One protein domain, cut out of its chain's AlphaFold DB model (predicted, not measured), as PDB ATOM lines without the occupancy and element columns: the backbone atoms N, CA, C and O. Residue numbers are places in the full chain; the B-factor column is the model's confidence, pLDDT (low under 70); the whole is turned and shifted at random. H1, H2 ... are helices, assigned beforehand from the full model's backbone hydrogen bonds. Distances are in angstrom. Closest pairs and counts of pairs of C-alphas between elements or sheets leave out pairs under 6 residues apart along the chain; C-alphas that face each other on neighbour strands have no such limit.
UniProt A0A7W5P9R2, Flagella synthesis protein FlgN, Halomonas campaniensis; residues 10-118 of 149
ATOM      1  N   GLN A  10     112.744  97.602  70.254       61.59
ATOM      2  CA  GLN A  10     113.574  96.936  71.264       61.59
ATOM      3  C   GLN A  10     113.136  95.493  71.527       61.59
ATOM      4  O   GLN A  10     113.986  94.609  71.635       61.59
ATOM      5  N   GLN A  11     111.831  95.232  71.602       67.81
ATOM      6  CA  GLN A  11     111.303  93.891  71.835       67.81
ATOM      7  C   GLN A  11     111.628  92.941  70.673       67.81
ATOM      8  O   GLN A  11     112.003  91.787  70.901       67.81
ATOM      9  N   ALA A  12     111.557  93.435  69.434       72.19
ATOM     10  CA  ALA A  12     111.968  92.682  68.252       72.19
ATOM     11  C   ALA A  12     113.461  92.315  68.313       72.19
ATOM     12  O   ALA A  12     113.821  91.149  68.159       72.19
ATOM     13  N   ARG A  13     114.323  93.284  68.647       70.62
ATOM     14  CA  ARG A  13     115.775  93.068  68.774       70.62
ATOM     15  C   ARG A  13     116.136  92.096  69.894       70.62
ATOM     16  O   ARG A  13     117.024  91.268  69.723       70.62
ATOM     17  N   LEU A  14     115.446  92.174  71.031       65.31
ATOM     18  CA  LEU A  14     115.632  91.243  72.145       65.31
ATOM     19  C   LEU A  14     115.226  89.818  71.767       65.31
ATOM     20  O   LEU A  14     115.924  88.873  72.118       65.31
ATOM     21  N   SER A  15     114.133  89.663  71.021       73.94
ATOM     22  CA  SER A  15     113.677  88.350  70.552       73.94
ATOM     23  C   SER A  15     114.678  87.729  69.575       73.94
ATOM     24  O   SER A  15     114.989  86.543  69.658       73.94
ATOM     25  N   GLU A  16     115.248  88.546  68.690       74.50
ATOM     26  CA  GLU A  16     116.283  88.113  67.753       74.50
ATOM     27  C   GLU A  16     117.597  87.748  68.463       74.50
ATOM     28  O   GLU A  16     118.230  86.748  68.126       74.50
ATOM     29  N   LEU A  17     117.962  88.495  69.510       62.84
ATOM     30  CA  LEU A  17     119.120  88.190  70.348       62.84
ATOM     31  C   LEU A  17     118.959  86.864  71.098       62.84
ATOM     32  O   LEU A  17     119.900  86.079  71.152       62.84
ATOM     33  N   VAL A  18     117.773  86.600  71.654       73.50
ATOM     34  CA  VAL A  18     117.470  85.326  72.325       73.50
ATOM     35  C   VAL A  18     117.633  84.166  71.351       73.50
ATOM     36  O   VAL A  18     118.313  83.197  71.676       73.50
ATOM     37  N   ARG A  19     117.111  84.303  70.129       76.31
ATOM     38  CA  ARG A  19     117.234  83.265  69.101       76.31
ATOM     39  C   ARG A  19     118.692  82.990  68.720       76.31
ATOM     40  O   ARG A  19     119.067  81.843  68.503       76.31
ATOM     41  N   LEU A  20     119.525  84.030  68.649       65.06
ATOM     42  CA  LEU A  20     120.961  83.882  68.389       65.06
ATOM     43  C   LEU A  20     121.697  83.199  69.546       65.06
ATOM     44  O   LEU A  20     122.588  82.395  69.297       65.06
ATOM     45  N   LEU A  21     121.321  83.486  70.792       63.03
ATOM     46  CA  LEU A  21     121.901  82.833  71.969       63.03
ATOM     47  C   LEU A  21     121.499  81.357  72.062       63.03
ATOM     48  O   LEU A  21     122.311  80.533  72.469       63.03
ATOM     49  N   GLU A  22     120.277  81.005  71.664       70.62
ATOM     50  CA  GLU A  22     119.836  79.607  71.570       70.62
ATOM     51  C   GLU A  22     120.633  78.844  70.505       70.62
ATOM     52  O   GLU A  22     121.125  77.750  70.776       70.62
ATOM     53  N   GLN A  23     120.849  79.458  69.338       66.06
ATOM     54  CA  GLN A  23     121.689  78.900  68.270       66.06
ATOM     55  C   GLN A  23     123.160  78.773  68.685       66.06
ATOM     56  O   GLN A  23     123.808  77.781  68.361       66.06
ATOM     57  N   GLU A  24     123.690  79.754  69.423       53.81
ATOM     58  CA  GLU A  24     125.027  79.685  70.017       53.81
ATOM     59  C   GLU A  24     125.134  78.510  70.984       53.81
ATOM     60  O   GLU A  24     126.093  77.744  70.923       53.81
ATOM     61  N   LEU A  25     124.143  78.348  71.864       60.69
ATOM     62  CA  LEU A  25     124.123  77.268  72.838       60.69
ATOM     63  C   LEU A  25     124.094  75.912  72.129       60.69
ATOM     64  O   LEU A  25     124.875  75.029  72.470       60.69
ATOM     65  N   GLU A  26     123.251  75.761  71.111       66.44
ATOM     66  CA  GLU A  26     123.136  74.538  70.319       66.44
ATOM     67  C   GLU A  26     124.455  74.212  69.600       66.44
ATOM     68  O   GLU A  26     124.980  73.105  69.744       66.44
ATOM     69  N   ALA A  27     125.074  75.201  68.951       56.31
ATOM     70  CA  ALA A  27     126.376  75.050  68.304       56.31
ATOM     71  C   ALA A  27     127.515  74.744  69.294       56.31
ATOM     72  O   ALA A  27     128.431  73.990  68.977       56.31
ATOM     73  N   LEU A  28     127.450  75.280  70.516       54.03
ATOM     74  CA  LEU A  28     128.388  74.975  71.600       54.03
ATOM     75  C   LEU A  28     128.174  73.583  72.212       54.03
ATOM     76  O   LEU A  28     129.094  73.039  72.838       54.03
ATOM     77  N   THR A  29     126.973  73.021  72.074       60.31
ATOM     78  CA  THR A  29     126.614  71.689  72.584       60.31
ATOM     79  C   THR A  29     127.062  70.586  71.620       60.31
ATOM     80  O   THR A  29     127.381  69.481  72.058       60.31
ATOM     81  N   VAL A  30     127.168  70.887  70.321       51.06
ATOM     82  CA  VAL A  30     127.763  69.986  69.328       51.06
ATOM     83  C   VAL A  30     129.278  69.895  69.562       51.06
ATOM     84  O   VAL A  30     129.971  70.896  69.715       51.06
ATOM     85  N   GLY A  31     129.812  68.669  69.608       48.91
ATOM     86  CA  GLY A  31     131.208  68.370  69.967       48.91
ATOM     87  C   GLY A  31     132.297  68.986  69.071       48.91
ATOM     88  O   GLY A  31     133.476  68.842  69.383       48.91
ATOM     89  N   GLN A  32     131.935  69.688  67.992       52.25
ATOM     90  CA  GLN A  32     132.838  70.542  67.224       52.25
ATOM     91  C   GLN A  32     132.511  72.009  67.494       52.25
ATOM     92  O   GLN A  32     131.518  72.543  67.013       52.25
ATOM     93  N   VAL A  33     133.381  72.657  68.267       55.69
ATOM     94  CA  VAL A  33     133.302  74.090  68.535       55.69
ATOM     95  C   VAL A  33     133.640  74.842  67.251       55.69
ATOM     96  O   VAL A  33     134.808  74.923  66.866       55.69
ATOM     97  N   ASP A  34     132.625  75.398  66.596       62.28
ATOM     98  CA  ASP A  34     132.823  76.292  65.460       62.28
ATOM     99  C   ASP A  34     133.364  77.641  65.963       62.28
ATOM    100  O   ASP A  34     132.640  78.528  66.425       62.28
ATOM    101  N   GLY A  35     134.693  77.760  65.950       62.00
ATOM    102  CA  GLY A  35     135.406  78.930  66.455       62.00
ATOM    103  C   GLY A  35     135.079  80.219  65.697       62.00
ATOM    104  O   GLY A  35     135.173  81.296  66.284       62.00
ATOM    105  N   GLU A  36     134.668  80.137  64.429       64.69
ATOM    106  CA  GLU A  36     134.238  81.310  63.661       64.69
ATOM    107  C   GLU A  36     132.829  81.752  64.061       64.69
ATOM    108  O   GLU A  36     132.577  82.953  64.205       64.69
ATOM    109  N   LEU A  37     131.941  80.802  64.365       64.44
ATOM    110  CA  LEU A  37     130.605  81.090  64.882       64.44
ATOM    111  C   LEU A  37     130.679  81.798  66.248       64.44
ATOM    112  O   LEU A  37     130.105  82.876  66.414       64.44
ATOM    113  N   LEU A  38     131.491  81.286  67.182       65.88
ATOM    114  CA  LEU A  38     131.752  81.942  68.476       65.88
ATOM    115  C   LEU A  38     132.360  83.340  68.336       65.88
ATOM    116  O   LEU A  38     131.981  84.260  69.062       65.88
ATOM    117  N   LYS A  39     133.323  83.528  67.424       67.81
ATOM    118  CA  LYS A  39     133.908  84.855  67.172       67.81
ATOM    119  C   LYS A  39     132.859  85.825  66.634       67.81
ATOM    120  O   LYS A  39     132.832  86.983  67.061       67.81
ATOM    121  N   GLY A  40     131.990  85.359  65.736       71.19
ATOM    122  CA  GLY A  40     130.866  86.130  65.214       71.19
ATOM    123  C   GLY A  40     129.921  86.585  66.326       71.19
ATOM    124  O   GLY A  40     129.583  87.769  66.413       71.19
ATOM    125  N   ILE A  41     129.575  85.679  67.238       71.62
ATOM    126  CA  ILE A  41     128.672  85.983  68.348       71.62
ATOM    127  C   ILE A  41     129.335  86.907  69.375       71.62
ATOM    128  O   ILE A  41     128.739  87.905  69.788       71.62
ATOM    129  N   ALA A  42     130.609  86.682  69.705       68.25
ATOM    130  CA  ALA A  42     131.379  87.569  70.574       68.25
ATOM    131  C   ALA A  42     131.473  88.998  70.014       68.25
ATOM    132  O   ALA A  42     131.344  89.974  70.759       68.25
ATOM    133  N   ARG A  43     131.663  89.144  68.696       70.19
ATOM    134  CA  ARG A  43     131.659  90.449  68.028       70.19
ATOM    135  C   ARG A  43     130.289  91.116  68.132       70.19
ATOM    136  O   ARG A  43     130.215  92.274  68.540       70.19
ATOM    137  N   ARG A  44     129.214  90.385  67.831       72.25
ATOM    138  CA  ARG A  44     127.847  90.919  67.891       72.25
ATOM    139  C   ARG A  44     127.457  91.349  69.306       72.25
ATOM    140  O   ARG A  44     126.859  92.406  69.489       72.25
ATOM    141  N   LYS A  45     127.876  90.582  70.315       71.56
ATOM    142  CA  LYS A  45     127.704  90.913  71.733       71.56
ATOM    143  C   LYS A  45     128.403  92.224  72.105       71.56
ATOM    144  O   LYS A  45     127.811  93.048  72.793       71.56
ATOM    145  N   ARG A  46     129.635  92.450  71.630       69.94
ATOM    146  CA  ARG A  46     130.362  93.716  71.853       69.94
ATOM    147  C   ARG A  46     129.675  94.910  71.191       69.94
ATOM    148  O   ARG A  46     129.577  95.959  71.819       69.94
ATOM    149  N   GLU A  47     129.188  94.750  69.960       72.50
ATOM    150  CA  GLU A  47     128.440  95.799  69.250       72.50
ATOM    151  C   GLU A  47     127.179  96.202  70.036       72.50
ATOM    152  O   GLU A  47     126.961  97.384  70.295       72.50
ATOM    153  N   LEU A  48     126.408  95.220  70.514       74.25
ATOM    154  CA  LEU A  48     125.196  95.463  71.302       74.25
ATOM    155  C   LEU A  48     125.476  96.099  72.669       74.25
ATOM    156  O   LEU A  48     124.738  96.988  73.089       74.25
ATOM    157  N   LEU A  49     126.545  95.688  73.357       72.25
ATOM    158  CA  LEU A  49     126.953  96.307  74.624       72.25
ATOM    159  C   LEU A  49     127.326  97.782  74.437       72.25
ATOM    160  O   LEU A  49     126.910  98.623  75.232       72.25
ATOM    161  N   ALA A  50     128.040  98.111  73.360       70.25
ATOM    162  CA  ALA A  50     128.387  99.492  73.046       70.25
ATOM    163  C   ALA A  50     127.144 100.343  72.721       70.25
ATOM    164  O   ALA A  50     127.060 101.506  73.119       70.25
ATOM    165  N   GLU A  51     126.155  99.785  72.017       75.00
ATOM    166  CA  GLU A  51     124.877 100.466  71.759       75.00
ATOM    167  C   GLU A  51     124.063 100.693  73.042       75.00
ATOM    168  O   GLU A  51     123.496 101.775  73.233       75.00
ATOM    169  N   LEU A  52     124.043  99.712  73.950       73.12
ATOM    170  CA  LEU A  52     123.391  99.830  75.257       73.12
ATOM    171  C   LEU A  52     124.034 100.924  76.113       73.12
ATOM    172  O   LEU A  52     123.327 101.769  76.658       73.12
ATOM    173  N   GLU A  53     125.363 100.969  76.177       74.56
ATOM    174  CA  GLU A  53     126.092 101.986  76.939       74.56
ATOM    175  C   GLU A  53     125.855 103.405  76.397       74.56
ATOM    176  O   GLU A  53     125.630 104.349  77.163       74.56
ATOM    177  N   ARG A  54     125.816 103.563  75.066       73.31
ATOM    178  CA  ARG A  54     125.449 104.834  74.420       73.31
ATOM    179  C   ARG A  54     124.031 105.261  74.787       73.31
ATOM    180  O   ARG A  54     123.807 106.423  75.122       73.31
ATOM    181  N   THR A  55     123.085 104.326  74.749       77.12
ATOM    182  CA  THR A  55     121.676 104.595  75.060       77.12
ATOM    183  C   THR A  55     121.493 104.972  76.531       77.12
ATOM    184  O   THR A  55     120.784 105.930  76.835       77.12
ATOM    185  N   GLU A  56     122.195 104.302  77.444       78.56
ATOM    186  CA  GLU A  56     122.173 104.630  78.871       78.56
ATOM    187  C   GLU A  56     122.817 105.995  79.157       78.56
ATOM    188  O   GLU A  56     122.320 106.775  79.968       78.56
ATOM    189  N   THR A  57     123.895 106.334  78.448       77.06
ATOM    190  CA  THR A  57     124.526 107.658  78.543       77.06
ATOM    191  C   THR A  57     123.571 108.762  78.084       77.06
ATOM    192  O   THR A  57     123.431 109.777  78.766       77.06
ATOM    193  N   LEU A  58     122.856 108.550  76.975       78.31
ATOM    194  CA  LEU A  58     121.822 109.473  76.501       78.31
ATOM    195  C   LEU A  58     120.667 109.603  77.502       78.31
ATOM    196  O   LEU A  58     120.237 110.721  77.788       78.31
ATOM    197  N   ARG A  59     120.199 108.491  78.085       80.69
ATOM    198  CA  ARG A  59     119.157 108.495  79.124       80.69
ATOM    199  C   ARG A  59     119.576 109.346  80.321       80.69
ATOM    200  O   ARG A  59     118.820 110.213  80.751       80.69
ATOM    201  N   ARG A  60     120.801 109.141  80.808       79.88
ATOM    202  CA  ARG A  60     121.403 109.905  81.908       79.88
ATOM    203  C   ARG A  60     121.506 111.403  81.602       79.88
ATOM    204  O   ARG A  60     121.142 112.221  82.440       79.88
ATOM    205  N   GLN A  61     121.916 111.773  80.389       82.12
ATOM    206  CA  GLN A  61     121.952 113.177  79.957       82.12
ATOM    207  C   GLN A  61     120.556 113.815  79.901       82.12
ATOM    208  O   GLN A  61     120.387 114.969  80.291       82.12
ATOM    209  N   VAL A  62     119.549 113.081  79.419       80.81
ATOM    210  CA  VAL A  62     118.157 113.555  79.377       80.81
ATOM    211  C   VAL A  62     117.595 113.710  80.790       80.81
ATOM    212  O   VAL A  62     117.001 114.739  81.089       80.81
ATOM    213  N   GLN A  63     117.846 112.750  81.680       78.94
ATOM    214  CA  GLN A  63     117.443 112.808  83.088       78.94
ATOM    215  C   GLN A  63     118.038 114.026  83.806       78.94
ATOM    216  O   GLN A  63     117.315 114.752  84.487       78.94
ATOM    217  N   GLN A  64     119.326 114.297  83.579       83.19
ATOM    218  CA  GLN A  64     120.005 115.471  84.122       83.19
ATOM    219  C   GLN A  64     119.435 116.781  83.558       83.19
ATOM    220  O   GLN A  64     119.221 117.730  84.308       83.19
ATOM    221  N   ARG A  65     119.140 116.840  82.250       83.50
ATOM    222  CA  ARG A  65     118.500 118.011  81.613       83.50
ATOM    223  C   ARG A  65     117.095 118.285  82.133       83.50
ATOM    224  O   ARG A  65     116.694 119.439  82.199       83.50
ATOM    225  N   LEU A  66     116.362 117.234  82.484       80.75
ATOM    226  CA  LEU A  66     115.034 117.329  83.081       80.75
ATOM    227  C   LEU A  66     115.080 117.672  84.583       80.75
ATOM    228  O   LEU A  66     114.033 117.857  85.193       80.75
ATOM    229  N   GLY A  67     116.276 117.787  85.174       84.88
ATOM    230  CA  GLY A  67     116.463 118.196  86.566       84.88
ATOM    231  C   GLY A  67     116.245 117.083  87.591       84.88
ATOM    232  O   GLY A  67     116.184 117.370  88.786       84.88
ATOM    233  N   TYR A  68     116.145 115.822  87.162       84.50
ATOM    234  CA  TYR A  68     115.986 114.703  88.088       84.50
ATOM    235  C   TYR A  68     117.337 114.258  88.674       84.50
ATOM    236  O   TYR A  68     118.357 114.286  87.975       84.50
ATOM    237  N   PRO A  69     117.361 113.776  89.932       82.06
ATOM    238  CA  PRO A  69     118.550 113.175  90.531       82.06
ATOM    239  C   PRO A  69     119.003 111.956  89.729       82.06
ATOM    240  O   PRO A  69     118.162 111.224  89.213       82.06
ATOM    241  N   MET A  70     120.308 111.684  89.678       77.75
ATOM    242  CA  MET A  70     120.887 110.541  88.945       77.75
ATOM    243  C   MET A  70     120.683 109.185  89.641       77.75
ATOM    244  O   MET A  70     121.153 108.155  89.158       77.75
ATOM    245  N   ASP A  71     119.959 109.182  90.756       81.19
ATOM    246  CA  ASP A  71     119.669 107.994  91.542       81.19
ATOM    247  C   ASP A  71     118.595 107.112  90.877       81.19
ATOM    248  O   ASP A  71     117.788 107.586  90.060       81.19
ATOM    249  N   PRO A  72     118.502 105.823  91.256       76.00
ATOM    250  CA  PRO A  72     117.415 104.945  90.819       76.00
ATOM    251  C   PRO A  72     116.028 105.537  91.118       76.00
ATOM    252  O   PRO A  72     115.117 105.431  90.299       76.00
ATOM    253  N   ALA A  73     115.889 106.237  92.249       78.94
ATOM    254  CA  ALA A  73     114.664 106.937  92.628       78.94
ATOM    255  C   ALA A  73     114.328 108.102  91.680       78.94
ATOM    256  O   ALA A  73     113.171 108.266  91.297       78.94
ATOM    257  N   GLY A  74     115.334 108.872  91.245       79.38
ATOM    258  CA  GLY A  74     115.151 109.939  90.258       79.38
ATOM    259  C   GLY A  74     114.826 109.397  88.864       79.38
ATOM    260  O   GLY A  74     114.022 109.985  88.146       79.38
ATOM    261  N   SER A  75     115.365 108.225  88.520       78.44
ATOM    262  CA  SER A  75     115.052 107.527  87.265       78.44
ATOM    263  C   SER A  75     113.599 107.039  87.247       78.44
ATOM    264  O   SER A  75     112.903 107.194  86.246       78.44
ATOM    265  N   LEU A  76     113.115 106.516  88.380       79.62
ATOM    266  CA  LEU A  76     111.718 106.120  88.564       79.62
ATOM    267  C   LEU A  76     110.772 107.328  88.526       79.62
ATOM    268  O   LEU A  76     109.709 107.246  87.917       79.62
ATOM    269  N   ALA A  77     111.146 108.443  89.162       80.44
ATOM    270  CA  ALA A  77     110.365 109.680  89.143       80.44
ATOM    271  C   ALA A  77     110.244 110.247  87.720       80.44
ATOM    272  O   ALA A  77     109.135 110.520  87.270       80.44
ATOM    273  N   ALA A  78     111.352 110.303  86.974       81.00
ATOM    274  CA  ALA A  78     111.346 110.703  85.569       81.00
ATOM    275  C   ALA A  78     110.463 109.782  84.708       81.00
ATOM    276  O   ALA A  78     109.733 110.254  83.839       81.00
ATOM    277  N   ALA A  79     110.492 108.467  84.962       81.44
ATOM    278  CA  ALA A  79     109.659 107.505  84.245       81.44
ATOM    279  C   ALA A  79     108.163 107.624  84.591       81.44
ATOM    280  O   ALA A  79     107.311 107.420  83.725       81.44
ATOM    281  N   LYS A  80     107.832 107.972  85.841       81.31
ATOM    282  CA  LYS A  80     106.457 108.263  86.275       81.31
ATOM    283  C   LYS A  80     105.925 109.530  85.618       81.31
ATOM    284  O   LYS A  80     104.856 109.479  85.018       81.31
ATOM    285  N   ASP A  81     106.689 110.615  85.660       81.44
ATOM    286  CA  ASP A  81     106.284 111.902  85.081       81.44
ATOM    287  C   ASP A  81     106.168 111.838  83.551       81.44
ATOM    288  O   ASP A  81     105.263 112.428  82.965       81.44
ATOM    289  N   ALA A  82     107.026 111.057  82.891       79.38
ATOM    290  CA  ALA A  82     106.946 110.801  81.452       79.38
ATOM    291  C   ALA A  82     105.910 109.722  81.067       79.38
ATOM    292  O   ALA A  82     105.815 109.353  79.893       79.38
ATOM    293  N   ASN A  83     105.137 109.212  82.034       81.81
ATOM    294  CA  ASN A  83     104.099 108.196  81.849       81.81
ATOM    295  C   ASN A  83     104.610 106.904  81.169       81.81
ATOM    296  O   ASN A  83     103.903 106.247  80.404       81.81
ATOM    297  N   CYS A  84     105.866 106.537  81.439       81.56
ATOM    298  CA  CYS A  84     106.568 105.409  80.825       81.56
ATOM    299  C   CYS A  84     107.033 104.348  81.835       81.56
ATOM    300  O   CYS A  84     107.931 103.557  81.544       81.56
ATOM    301  N   LEU A  85     106.389 104.282  83.002       80.31
ATOM    302  CA  LEU A  85     106.726 103.343  84.075       80.31
ATOM    303  C   LEU A  85     106.808 101.879  83.598       80.31
ATOM    304  O   LEU A  85     107.801 101.210  83.863       80.31
ATOM    305  N   GLY A  86     105.824 101.396  82.833       77.88
ATOM    306  CA  GLY A  86     105.822 100.002  82.359       77.88
ATOM    307  C   GLY A  86     106.981  99.677  81.406       77.88
ATOM    308  O   GLY A  86     107.511  98.569  81.408       77.88
ATOM    309  N   ALA A  87     107.430 100.662  80.629       75.38
ATOM    310  CA  ALA A  87     108.594 100.530  79.759       75.38
ATOM    311  C   ALA A  87     109.904 100.461  80.558       75.38
ATOM    312  O   ALA A  87     110.806  99.695  80.224       75.38
ATOM    313  N   TRP A  88     109.990 101.250  81.632       80.25
ATOM    314  CA  TRP A  88     111.112 101.238  82.563       80.25
ATOM    315  C   TRP A  88     111.229  99.897  83.296       80.25
ATOM    316  O   TRP A  88     112.310  99.313  83.336       80.25
ATOM    317  N   GLU A  89     110.119  99.366  83.806       77.88
ATOM    318  CA  GLU A  89     110.085  98.066  84.486       77.88
ATOM    319  C   GLU A  89     110.459  96.913  83.545       77.88
ATOM    320  O   GLU A  89     111.268  96.056  83.905       77.88
ATOM    321  N   ALA A  90     109.953  96.926  82.306       77.19
ATOM    322  CA  ALA A  90     110.340  95.951  81.289       77.19
ATOM    323  C   ALA A  90     111.844  96.026  80.954       77.19
ATOM    324  O   ALA A  90     112.497  94.990  80.805       77.19
ATOM    325  N   CYS A  91     112.412  97.234  80.881       76.62
ATOM    326  CA  CYS A  91     113.844  97.445  80.663       76.62
ATOM    327  C   CYS A  91     114.691  96.916  81.834       76.62
ATOM    328  O   CYS A  91     115.706  96.243  81.618       76.62
ATOM    329  N   LEU A  92     114.252  97.152  83.074       79.12
ATOM    330  CA  LEU A  92     114.914  96.642  84.275       79.12
ATOM    331  C   LEU A  92     114.922  95.105  84.284       79.12
ATOM    332  O   LEU A  92     115.980  94.487  84.415       79.12
ATOM    333  N   ALA A  93     113.764  94.487  84.041       75.75
ATOM    334  CA  ALA A  93     113.623  93.034  83.987       75.75
ATOM    335  C   ALA A  93     114.473  92.401  82.869       75.75
ATOM    336  O   ALA A  93     115.091  91.348  83.062       75.75
ATOM    337  N   ALA A  94     114.543  93.047  81.700       75.19
ATOM    338  CA  ALA A  94     115.383  92.604  80.590       75.19
ATOM    339  C   ALA A  94     116.882  92.705  80.926       75.19
ATOM    340  O   ALA A  94     117.647  91.785  80.617       75.19
ATOM    341  N   THR A  95     117.294  93.778  81.605       74.88
ATOM    342  CA  THR A  95     118.677  93.972  82.069       74.88
ATOM    343  C   THR A  95     119.088  92.885  83.057       74.88
ATOM    344  O   THR A  95     120.115  92.236  82.866       74.88
ATOM    345  N   GLU A  96     118.260  92.611  84.065       74.56
ATOM    346  CA  GLU A  96     118.530  91.548  85.039       74.56
ATOM    347  C   GLU A  96     118.628  90.166  84.390       74.56
ATOM    348  O   GLU A  96     119.520  89.376  84.710       74.56
ATOM    349  N   ARG A  97     117.721  89.855  83.455       72.19
ATOM    350  CA  ARG A  97     117.755  88.583  82.723       72.19
ATOM    351  C   ARG A  97     119.039  88.450  81.908       72.19
ATOM    352  O   ARG A  97     119.640  87.377  81.898       72.19
ATOM    353  N   THR A  98     119.469  89.529  81.264       72.75
ATOM    354  CA  THR A  98     120.706  89.560  80.472       72.75
ATOM    355  C   THR A  98     121.941  89.389  81.356       72.75
ATOM    356  O   THR A  98     122.832  88.623  80.998       72.75
ATOM    357  N   ALA A  99     121.977  90.028  82.529       72.25
ATOM    358  CA  ALA A  99     123.063  89.873  83.497       72.25
ATOM    359  C   ALA A  99     123.205  88.414  83.962       72.25
ATOM    360  O   ALA A  99     124.288  87.842  83.863       72.25
ATOM    361  N   ARG A 100     122.092  87.764  84.341       73.44
ATOM    362  CA  ARG A 100     122.089  86.343  84.736       73.44
ATOM    363  C   ARG A 100     122.602  85.419  83.629       73.44
ATOM    364  O   ARG A 100     123.388  84.513  83.894       73.44
ATOM    365  N   LEU A 101     122.169  85.643  82.385       72.12
ATOM    366  CA  LEU A 101     122.633  84.858  81.236       72.12
ATOM    367  C   LEU A 101     124.120  85.094  80.943       72.12
ATOM    368  O   LEU A 101     124.836  84.152  80.610       72.12
ATOM    369  N   ASN A 102     124.597  86.329  81.095       73.62
ATOM    370  CA  ASN A 102     126.003  86.662  80.912       73.62
ATOM    371  C   ASN A 102     126.899  85.976  81.953       73.62
ATOM    372  O   ASN A 102     127.946  85.445  81.584       73.62
ATOM    373  N   ASP A 103     126.475  85.941  83.216       70.81
ATOM    374  CA  ASP A 103     127.215  85.267  84.286       70.81
ATOM    375  C   ASP A 103     127.305  83.758  84.037       70.81
ATOM    376  O   ASP A 103     128.385  83.171  84.139       70.81
ATOM    377  N   LEU A 104     126.196  83.130  83.633       72.50
ATOM    378  CA  LEU A 104     126.161  81.704  83.303       72.50
ATOM    379  C   LEU A 104     127.053  81.374  82.094       72.50
ATOM    380  O   LEU A 104     127.824  80.412  82.135       72.50
ATOM    381  N   ALA A 105     127.010  82.199  81.045       70.62
ATOM    382  CA  ALA A 105     127.893  82.057  79.888       70.62
ATOM    383  C   ALA A 105     129.374  82.221  80.275       70.62
ATOM    384  O   ALA A 105     130.225  81.464  79.805       70.62
ATOM    385  N   GLY A 106     129.689  83.165  81.168       71.88
ATOM    386  CA  GLY A 106     131.036  83.361  81.705       71.88
ATOM    387  C   GLY A 106     131.551  82.142  82.477       71.88
ATOM    388  O   GLY A 106     132.692  81.724  82.276       71.88
ATOM    389  N   GLN A 107     130.703  81.519  83.299       74.75
ATOM    390  CA  GLN A 107     131.043  80.297  84.038       74.75
ATOM    391  C   GLN A 107     131.317  79.111  83.100       74.75
ATOM    392  O   GLN A 107     132.320  78.412  83.265       74.75
ATOM    393  N   LEU A 108     130.471  78.912  82.086       71.06
ATOM    394  CA  LEU A 108     130.645  77.869  81.067       71.06
ATOM    395  C   LEU A 108     131.936  78.061  80.263       71.06
ATOM    396  O   LEU A 108     132.683  77.101  80.053       71.06
ATOM    397  N   LEU A 109     132.230  79.299  79.857       71.31
ATOM    398  CA  LEU A 109     133.460  79.624  79.139       71.31
ATOM    399  C   LEU A 109     134.697  79.360  80.007       71.31
ATOM    400  O   LEU A 109     135.651  78.742  79.539       71.31
ATOM    401  N   GLY A 110     134.664  79.772  81.277       71.25
ATOM    402  CA  GLY A 110     135.743  79.521  82.234       71.25
ATOM    403  C   GLY A 110     135.994  78.029  82.462       71.25
ATOM    404  O   GLY A 110     137.144  77.587  82.454       71.25
ATOM    405  N   MET A 111     134.929  77.230  82.590       70.62
ATOM    406  CA  MET A 111     135.033  75.774  82.729       70.62
ATOM    407  C   MET A 111     135.685  75.131  81.496       70.62
ATOM    408  O   MET A 111     136.573  74.291  81.638       70.62
ATOM    409  N   ARG A 112     135.296  75.555  80.288       67.38
ATOM    410  CA  ARG A 112     135.873  75.033  79.040       67.38
ATOM    411  C   ARG A 112     137.317  75.470  78.816       67.38
ATOM    412  O   ARG A 112     138.125  74.645  78.410       67.38
ATOM    413  N   LEU A 113     137.666  76.721  79.120       74.06
ATOM    414  CA  LEU A 113     139.054  77.198  79.074       74.06
ATOM    415  C   LEU A 113     139.948  76.386  80.010       74.06
ATOM    416  O   LEU A 113     141.016  75.943  79.600       74.06
ATOM    417  N   LYS A 114     139.479  76.127  81.237       71.69
ATOM    418  CA  LYS A 114     140.197  75.289  82.200       71.69
ATOM    419  C   LYS A 114     140.392  73.865  81.675       71.69
ATOM    420  O   LYS A 114     141.494  73.339  81.771       71.69
ATOM    421  N   HIS A 115     139.356  73.265  81.090       63.31
ATOM    422  CA  HIS A 115     139.439  71.924  80.510       63.31
ATOM    423  C   HIS A 115     140.398  71.865  79.307       63.31
ATOM    424  O   HIS A 115     141.225  70.964  79.220       63.31
ATOM    425  N   ASN A 116     140.346  72.857  78.412       68.38
ATOM    426  CA  ASN A 116     141.257  72.955  77.272       68.38
ATOM    427  C   ASN A 116     142.711  73.130  77.720       68.38
ATOM    428  O   ASN A 116     143.588  72.465  77.178       68.38
ATOM    429  N   GLN A 117     142.961  73.981  78.721       70.44
ATOM    430  CA  GLN A 117     144.298  74.152  79.285       70.44
ATOM    431  C   GLN A 117     144.809  72.838  79.882       70.44
ATOM    432  O   GLN A 117     145.906  72.416  79.550       70.44
ATOM    433  N   GLN A 118     143.982  72.129  80.658       68.69
ATOM    434  CA  GLN A 118     144.339  70.823  81.225       68.69
ATOM    435  C   GLN A 118     144.664  69.771  80.153       68.69
ATOM    436  O   GLN A 118     145.592  68.986  80.330       68.69
TER     437      GLN A 118
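AT A GLANCE: This is residues 10 to 118 of the 149 residues of the protein "Flagella synthesis protein FlgN" of Halomonas campaniensis (UniProt A0A7W5P9R2). Two long helices, H2 and H4, run along the length of a loose, open frame with a gap between them, and the short helix H3 sits at the turn where the chain passes from the one to the other. Near the opposite end of the frame, H1 folds back beside H2 as a splayed hairpin that touches it near the link, while H1 also comes near H4; residues 49 to 58 of H2 and residues 106 to 118 of H4 stand free. The printed part has 109 residues with four named helices, in the order H1, H2, H3, H4, and no named strand. The class is all helix. The whole is loose, with a radius of gyration of the C-alphas of 17.9 A, and elongated, with spans of 54 by 28 by 19 A.

IN THESE COORDINATES: The printed part begins with H1, residues 10 to 29, which starts at C-alpha 10 at (113.574, 96.936, 71.264) and is 28.4 A long from first to last C-alpha. After a tight link of 5 residues comes H2, residues 35 to 65, 45.2 A from C-alpha 35 to C-alpha 65, the latter at (118.500, 118.011, 81.613). A short link of 6 residues leads to H3, residues 72 to 81, 14.3 A from first to last C-alpha. A tight link of 3 residues leads on to H4, residues 85 to 118, the longest helix by residues with 34, and 49.8 A from first to last C-alpha. It ends at C-alpha 118 at (144.339, 70.823, 81.225).

HOW THE PARTS SIT: H1 and H2 form a helical hairpin, running opposite ways at a shallow tilt of 28 degrees. They touch with 4 pairs of C-alphas within 8 A, and their closest C-alphas, those of Glu 24 and Leu 38, are 7.3 A apart. H1 touches H2 with residues 20 to 24 alone, H2 touches H1 with residues 37 to 41 alone, and the centres of the two helices are 16.0 A apart. H1 and H4 are near each other, with no pair of C-alphas within 8 A but 10 pairs within 10 A. H2 and H3 are close but not clearly touching, with 2 pairs of C-alphas within 8 A; the closest C-alphas are those of Gln 63 and Ala 78, at 6.9 A. The lines of H2 and H3 are only just about perpendicular, at 70.5 degrees. H3 and H4 form a second helical hairpin, running opposite ways at a steep tilt of 39 degrees. They touch with 4 pairs of C-alphas within 8 A, the closest being those of Ala 79 and Leu 85, 5.1 A apart, and H4 touches H3 with residues 85 to 88 alone. H1 and H3 are apart, and so are H2 and H4. In H1, H2, H3 and H4, every backbone O of residue i is within hydrogen-bond range of the N of residue i+4 inside the helix.

THE WHOLE: The two C-alphas farthest apart are those of Asp 81 and Gln 118, at 56.1 A, while the first and last printed C-alphas, those of Gln 10 and Gln 118, are 41.6 A apart. Without the stretches that stand free, the body has 86 residues and spans 54 by 22 by 21 A. The printed part has no cut, and no link between its named helices is long. The mean pLDDT of the printed part of this predicted model is 72.4, and 29 residues are under 70, among them residues 23 to 39. H1 has a mean pLDDT of 66 and H3 one of 80.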